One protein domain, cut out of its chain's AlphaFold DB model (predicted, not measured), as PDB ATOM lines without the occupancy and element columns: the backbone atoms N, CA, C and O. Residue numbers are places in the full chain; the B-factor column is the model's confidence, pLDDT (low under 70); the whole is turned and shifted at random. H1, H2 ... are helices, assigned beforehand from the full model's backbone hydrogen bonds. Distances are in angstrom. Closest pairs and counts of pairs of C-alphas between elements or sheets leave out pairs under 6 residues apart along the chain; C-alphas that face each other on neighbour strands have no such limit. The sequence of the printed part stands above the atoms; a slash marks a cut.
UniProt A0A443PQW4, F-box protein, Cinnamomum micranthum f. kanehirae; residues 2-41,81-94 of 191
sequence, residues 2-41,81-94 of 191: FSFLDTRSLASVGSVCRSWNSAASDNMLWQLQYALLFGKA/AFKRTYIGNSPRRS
ATOM      1  N   PHE A   2     170.946 201.444 181.968       81.81
ATOM      2  CA  PHE A   2     171.473 201.425 180.589       81.81
ATOM      3  C   PHE A   2     172.992 201.185 180.470       81.81
ATOM      4  O   PHE A   2     173.455 200.692 179.449       81.81
ATOM      5  N   SER A   3     173.757 201.449 181.534       75.00
ATOM      6  CA  SER A   3     175.186 201.116 181.661       75.00
ATOM      7  C   SER A   3     175.504 199.622 181.536       75.00
ATOM      8  O   SER A   3     176.633 199.266 181.220       75.00
ATOM      9  N   PHE A   4     174.516 198.752 181.762       72.06
ATOM     10  CA  PHE A   4     174.644 197.297 181.647       72.06
ATOM     11  C   PHE A   4     174.167 196.761 180.296       72.06
ATOM     12  O   PHE A   4     173.878 195.579 180.186       72.06
ATOM     13  N   LEU A   5     174.009 197.605 179.279       78.75
ATOM     14  CA  LEU A   5     173.653 197.150 177.937       78.75
ATOM     15  C   LEU A   5     174.893 197.137 177.048       78.75
ATOM     16  O   LEU A   5     175.780 197.985 177.177       78.75
ATOM     17  N   ASP A   6     174.965 196.156 176.149       76.69
ATOM     18  CA  ASP A   6     175.874 196.211 175.009       76.69
ATOM     19  C   ASP A   6     175.390 197.241 173.990       76.69
ATOM     20  O   ASP A   6     174.242 197.682 174.015       76.69
ATOM     21  N   THR A   7     176.273 197.647 173.086       78.69
ATOM     22  CA  THR A   7     176.015 198.745 172.145       78.69
ATOM     23  C   THR A   7     174.817 198.480 171.238       78.69
ATOM     24  O   THR A   7     174.077 199.412 170.918       78.69
ATOM     25  N   ARG A   8     174.561 197.214 170.877       80.25
ATOM     26  CA  ARG A   8     173.391 196.829 170.080       80.25
ATOM     27  C   ARG A   8     172.108 196.913 170.903       80.25
ATOM     28  O   ARG A   8     171.122 197.485 170.431       80.25
ATOM     29  N   SER A   9     172.112 196.398 172.131       84.12
ATOM     30  CA  SER A   9     170.957 196.524 173.028       84.12
ATOM     31  C   SER A   9     170.688 197.980 173.405       84.12
ATOM     32  O   SER A   9     169.533 198.391 173.431       84.12
ATOM     33  N   LEU A  10     171.734 198.787 173.614       85.12
ATOM     34  CA  LEU A  10     171.625 200.213 173.914       85.12
ATOM     35  C   LEU A  10     170.993 200.998 172.750       85.12
ATOM     36  O   LEU A  10     170.130 201.847 172.966       85.12
ATOM     37  N   ALA A  11     171.364 200.677 171.507       84.31
ATOM     38  CA  ALA A  11     170.708 201.235 170.326       84.31
ATOM     39  C   ALA A  11     169.235 200.799 170.222       84.31
ATOM     40  O   ALA A  11     168.377 201.609 169.870       84.31
ATOM     41  N   SER A  12     168.935 199.545 170.573       88.81
ATOM     42  CA  SER A  12     167.579 198.983 170.512       88.81
ATOM     43  C   SER A  12     166.643 199.596 171.556       88.81
ATOM     44  O   SER A  12     165.513 199.942 171.243       88.81
ATOM     45  N   VAL A  13     167.096 199.809 172.794       89.38
ATOM     46  CA  VAL A  13     166.268 200.485 173.812       89.38
ATOM     47  C   VAL A  13     166.010 201.953 173.463       89.38
ATOM     48  O   VAL A  13     164.963 202.493 173.817       89.38
ATOM     49  N   GLY A  14     166.922 202.586 172.718       88.25
ATOM     50  CA  GLY A  14     166.749 203.947 172.221       88.25
ATOM     51  C   GLY A  14     165.591 204.106 171.231       88.25
ATOM     52  O   GLY A  14     165.059 205.204 171.099       88.25
ATOM     53  N   SER A  15     165.135 203.032 170.576       89.00
ATOM     54  CA  SER A  15     163.994 203.090 169.652       89.00
ATOM     55  C   SER A  15     162.632 202.843 170.316       89.00
ATOM     56  O   SER A  15     161.608 202.997 169.656       89.00
ATOM     57  N   VAL A  16     162.590 202.504 171.612       93.38
ATOM     58  CA  VAL A  16     161.351 202.100 172.306       93.38
ATOM     59  C   VAL A  16     160.423 203.286 172.575       93.38
ATOM     60  O   VAL A  16     159.244 203.256 172.234       93.38
ATOM     61  N   CYS A  17     160.930 204.339 173.221       93.38
ATOM     62  CA  CYS A  17     160.157 205.548 173.508       93.38
ATOM     63  C   CYS A  17     161.072 206.765 173.701       93.38
ATOM     64  O   CYS A  17     162.280 206.622 173.895       93.38
ATOM     65  N   ARG A  18     160.496 207.977 173.708       93.19
ATOM     66  CA  ARG A  18     161.259 209.234 173.857       93.19
ATOM     67  C   ARG A  18     162.100 209.274 175.135       93.19
ATOM     68  O   ARG A  18     163.263 209.662 175.078       93.19
ATOM     69  N   SER A  19     161.539 208.841 176.262       93.19
ATOM     70  CA  SER A  19     162.247 208.848 177.547       93.19
ATOM     71  C   SER A  19     163.422 207.868 177.558       93.19
ATOM     72  O   SER A  19     164.493 208.195 178.065       93.19
ATOM     73  N   TRP A  20     163.259 206.690 176.950       93.81
ATOM     74  CA  TRP A  20     164.338 205.706 176.824       93.81
ATOM     75  C   TRP A  20     165.409 206.164 175.844       93.81
ATOM     76  O   TRP A  20     166.586 206.010 176.139       93.81
ATOM     77  N   ASN A  21     165.026 206.799 174.735       92.06
ATOM     78  CA  ASN A  21     165.979 207.413 173.818       92.06
ATOM     79  C   ASN A  21     166.832 208.478 174.514       92.06
ATOM     80  O   ASN A  21     168.048 208.490 174.347       92.06
ATOM     81  N   SER A  22     166.209 209.341 175.324       90.94
ATOM     82  CA  SER A  22     166.925 210.363 176.093       90.94
ATOM     83  C   SER A  22     167.928 209.738 177.060       90.94
ATOM     84  O   SER A  22     169.075 210.165 177.106       90.94
ATOM     85  N   ALA A  23     167.523 208.701 177.798       90.69
ATOM     86  CA  ALA A  23     168.398 208.019 178.748       90.69
ATOM     87  C   ALA A  23     169.497 207.178 178.065       90.69
ATOM     88  O   ALA A  23     170.610 207.086 178.572       90.69
ATOM     89  N   ALA A  24     169.209 206.581 176.905       89.88
ATOM     90  CA  ALA A  24     170.167 205.821 176.102       89.88
ATOM     91  C   ALA A  24     171.124 206.716 175.298       89.88
ATOM     92  O   ALA A  24     172.154 206.245 174.819       89.88
ATOM     93  N   SER A  25     170.794 207.999 175.142       88.69
ATOM     94  CA  SER A  25     171.632 209.008 174.484       88.69
ATOM     95  C   SER A  25     172.484 209.810 175.473       88.69
ATOM     96  O   SER A  25     173.111 210.783 175.070       88.69
ATOM     97  N   ASP A  26     172.515 209.418 176.750       90.31
ATOM     98  CA  ASP A  26     173.312 210.078 177.784       90.31
ATOM     99  C   ASP A  26     174.812 210.087 177.432       90.31
ATOM    100  O   ASP A  26     175.400 209.054 177.106       90.31
ATOM    101  N   ASN A  27     175.446 211.261 177.486       89.88
ATOM    102  CA  ASN A  27     176.817 211.425 177.000       89.88
ATOM    103  C   ASN A  27     177.842 210.675 177.874       89.88
ATOM    104  O   ASN A  27     178.791 210.087 177.355       89.88
ATOM    105  N   MET A  28     177.618 210.622 179.192       87.00
ATOM    106  CA  MET A  28     178.480 209.887 180.128       87.00
ATOM    107  C   MET A  28     178.389 208.378 179.894       87.00
ATOM    108  O   MET A  28     179.387 207.660 179.993       87.00
ATOM    109  N   LEU A  29     177.200 207.890 179.538       87.56
ATOM    110  CA  LEU A  29     176.994 206.503 179.146       87.56
ATOM    111  C   LEU A  29     177.814 206.143 177.899       87.56
ATOM    112  O   LEU A  29     178.490 205.113 177.894       87.56
ATOM    113  N   TRP A  30     177.801 206.984 176.863       88.19
ATOM    114  CA  TRP A  30     178.596 206.748 175.652       88.19
ATOM    115  C   TRP A  30     180.101 206.889 175.895       88.19
ATOM    116  O   TRP A  30     180.871 206.115 175.328       88.19
ATOM    117  N   GLN A  31     180.525 207.790 176.786       85.50
ATOM    118  CA  GLN A  31     181.920 207.894 177.222       85.50
ATOM    119  C   GLN A  31     182.408 206.600 177.877       85.50
ATOM    120  O   GLN A  31     183.491 206.105 177.558       85.50
ATOM    121  N   LEU A  32     181.597 206.025 178.772       82.00
ATOM    122  CA  LEU A  32     181.906 204.756 179.423       82.00
ATOM    123  C   LEU A  32     182.030 203.629 178.387       82.00
ATOM    124  O   LEU A  32     183.017 202.902 178.389       82.00
ATOM    125  N   GLN A  33     181.069 203.512 177.466       79.69
ATOM    126  CA  GLN A  33     181.100 202.494 176.406       79.69
ATOM    127  C   GLN A  33     182.318 202.652 175.487       79.69
ATOM    128  O   GLN A  33     182.937 201.659 175.103       79.69
ATOM    129  N   TYR A  34     182.694 203.892 175.169       81.19
ATOM    130  CA  TYR A  34     183.896 204.197 174.400       81.19
ATOM    131  C   TYR A  34     185.157 203.712 175.118       81.19
ATOM    132  O   TYR A  34     185.944 202.966 174.536       81.19
ATOM    133  N   ALA A  35     185.320 204.080 176.392       79.31
ATOM    134  CA  ALA A  35     186.476 203.689 177.194       79.31
ATOM    135  C   ALA A  35     186.593 202.163 177.339       79.31
ATOM    136  O   ALA A  35     187.691 201.612 177.273       79.31
ATOM    137  N   LEU A  36     185.458 201.475 177.486       74.31
ATOM    138  CA  LEU A  36     185.399 200.019 177.599       74.31
ATOM    139  C   LEU A  36     185.793 199.304 176.305       74.31
ATOM    140  O   LEU A  36     186.512 198.308 176.347       74.31
ATOM    141  N   LEU A  37     185.308 199.784 175.159       74.00
ATOM    142  CA  LEU A  37     185.489 199.090 173.886       74.00
ATOM    143  C   LEU A  37     186.771 199.476 173.158       74.00
ATOM    144  O   LEU A  37     187.307 198.641 172.432       74.00
ATOM    145  N   PHE A  38     187.270 200.698 173.338       75.69
ATOM    146  CA  PHE A  38     188.428 201.219 172.607       75.69
ATOM    147  C   PHE A  38     189.640 201.521 173.498       75.69
ATOM    148  O   PHE A  38     190.722 201.758 172.966       75.69
ATOM    149  N   GLY A  39     189.505 201.430 174.823       65.44
ATOM    150  CA  GLY A  39     190.546 201.831 175.767       65.44
ATOM    151  C   GLY A  39     190.438 203.307 176.154       65.44
ATOM    152  O   GLY A  39     189.539 204.019 175.706       65.44
ATOM    153  N   LYS A  40     191.328 203.750 177.051       58.66
ATOM    154  CA  LYS A  40     191.245 205.042 177.747       58.66
ATOM    155  C   LYS A  40     190.973 206.204 176.782       58.66
ATOM    156  O   LYS A  40     191.617 206.343 175.746       58.66
ATOM    157  N   ALA A  41     190.026 207.052 177.169       52.34
ATOM    158  CA  ALA A  41     189.540 208.223 176.440       52.34
ATOM    159  C   ALA A  41     190.562 209.382 176.342       52.34
ATOM    160  O   ALA A  41     190.173 210.539 176.203       52.34
ATOM    161  N   ALA A  81     181.680 210.243 168.590       87.19
ATOM    162  CA  ALA A  81     183.041 209.712 168.700       87.19
ATOM    163  C   ALA A  81     183.049 208.175 168.635       87.19
ATOM    164  O   ALA A  81     183.796 207.590 167.850       87.19
ATOM    165  N   PHE A  82     182.143 207.527 169.374       85.50
ATOM    166  CA  PHE A  82     181.941 206.083 169.335       85.50
ATOM    167  C   PHE A  82     181.617 205.592 167.924       85.50
ATOM    168  O   PHE A  82     182.266 204.669 167.437       85.50
ATOM    169  N   LYS A  83     180.652 206.220 167.239       85.31
ATOM    170  CA  LYS A  83     180.272 205.842 165.868       85.31
ATOM    171  C   LYS A  83     181.448 205.932 164.899       85.31
ATOM    172  O   LYS A  83     181.664 204.991 164.140       85.31
ATOM    173  N   ARG A  84     182.219 207.026 164.930       84.38
ATOM    174  CA  ARG A  84     183.377 207.206 164.036       84.38
ATOM    175  C   ARG A  84     184.425 206.118 164.250       84.38
ATOM    176  O   ARG A  84     184.868 205.502 163.284       84.38
ATOM    177  N   THR A  85     184.768 205.838 165.505       82.38
ATOM    178  CA  THR A  85     185.758 204.807 165.844       82.38
ATOM    179  C   THR A  85     185.247 203.400 165.536       82.38
ATOM    180  O   THR A  85     186.023 202.551 165.095       82.38
ATOM    181  N   TYR A  86     183.946 203.152 165.709       79.88
ATOM    182  CA  TYR A  86     183.307 201.871 165.405       79.88
ATOM    183  C   TYR A  86     183.246 201.581 163.897       79.88
ATOM    184  O   TYR A  86     183.524 200.463 163.485       79.88
ATOM    185  N   ILE A  87     182.923 202.575 163.061       78.81
ATOM    186  CA  ILE A  87     182.902 202.420 161.593       78.81
ATOM    187  C   ILE A  87     184.334 202.276 161.048       78.81
ATOM    188  O   ILE A  87     184.574 201.456 160.163       78.81
ATOM    189  N   GLY A  88     185.296 203.032 161.591       67.50
ATOM    190  CA  GLY A  88     186.695 202.997 161.152       67.50
ATOM    191  C   GLY A  88     187.450 201.708 161.500       67.50
ATOM    192  O   GLY A  88     188.440 201.389 160.848       67.50
ATOM    193  N   ASN A  89     186.979 200.943 162.488       63.31
ATOM    194  CA  ASN A  89     187.579 199.679 162.906       63.31
ATOM    195  C   ASN A  89     186.611 198.526 162.611       63.31
ATOM    196  O   ASN A  89     185.667 198.305 163.364       63.31
ATOM    197  N   SER A  90     186.842 197.767 161.530       49.50
ATOM    198  CA  SER A  90     185.994 196.616 161.170       49.50
ATOM    199  C   SER A  90     185.748 195.694 162.385       49.50
ATOM    200  O   SER A  90     186.698 195.391 163.122       49.50
ATOM    201  N   PRO A  91     184.505 195.243 162.637       50.25
ATOM    202  CA  PRO A  91     184.121 194.663 163.913       50.25
ATOM    203  C   PRO A  91     184.585 193.205 164.018       50.25
ATOM    204  O   PRO A  91     183.802 192.275 163.880       50.25
ATOM    205  N   ARG A  92     185.853 192.983 164.376       44.78
ATOM    206  CA  ARG A  92     186.262 191.725 165.042       44.78
ATOM    207  C   ARG A  92     185.840 191.676 166.512       44.78
ATOM    208  O   ARG A  92     186.195 190.750 167.232       44.78
ATOM    209  N   ARG A  93     185.078 192.670 166.968       50.50
ATOM    210  CA  ARG A  93     184.543 192.753 168.321       50.50
ATOM    211  C   ARG A  93     183.020 192.732 168.283       50.50
ATOM    212  O   ARG A  93     182.357 193.688 168.659       50.50
ATOM    213  N   SER A  94     182.462 191.586 167.907       48.31
ATOM    214  CA  SER A  94     181.217 191.089 168.509       48.31
ATOM    215  C   SER A  94     181.495 190.657 169.956       48.31
ATOM    216  O   SER A  94     181.148 189.559 170.382       48.31
TER     217      SER A  94
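Overview. This is residues 2 to 41 and 81 to 94 of the 191 residues of the protein "F-box protein" of Cinnamomum micranthum f. kanehirae (UniProt A0A443PQW4). Two pairs of helices are set end to end: the hairpin of H1 and H2 makes one end, and H3 with H4 packed beside part of it makes the other. The printed part has 54 residues with four named helices, H1 to H4 in order, and no named strand: all helix. It is compact, radius of gyration of the C-alphas 11.3 A, and elongated, 30 by 19 by 18 A.

Arrangement. H1, residues 7 to 14, and H2, residues 18 to 24, form a helical hairpin and touch, closest C-alphas Gly 14 and Asn 21, 3.9 A; they run opposite ways at a shallow tilt of 23 degrees. H3, residues 27 to 38, and H2 meet only through their link. H1 and H3 are close but not clearly touching, closest C-alphas Thr 7 and Gln 33, 7.6 A. H3, with residues 30 to 34 alone, touches H4, residues 81 to 88, closest C-alphas Tyr 34 and Phe 82, 5.7 A; they run the same way at a shallow tilt of 34.6 degrees, only just short of steep. H4 is apart from H1 and H2. In H1, H2, H3 and H4 every O i to N i+4 pair is within hydrogen-bond range.

Along the chain. H1 begins at C-alpha 7 (176.015, 198.745, 172.145); H3 is 16.1 A long; H4 ends at C-alpha 88 (186.695, 202.997, 161.152).

Size, cuts and confidence. Residues 42 to 80 are not printed; C-alphas 41 and 81 are 10.2 A apart. The links H1 to H2 and H2 to H3 are tight. pLDDT is under 70 at residues 39 to 41 and 88 to 94.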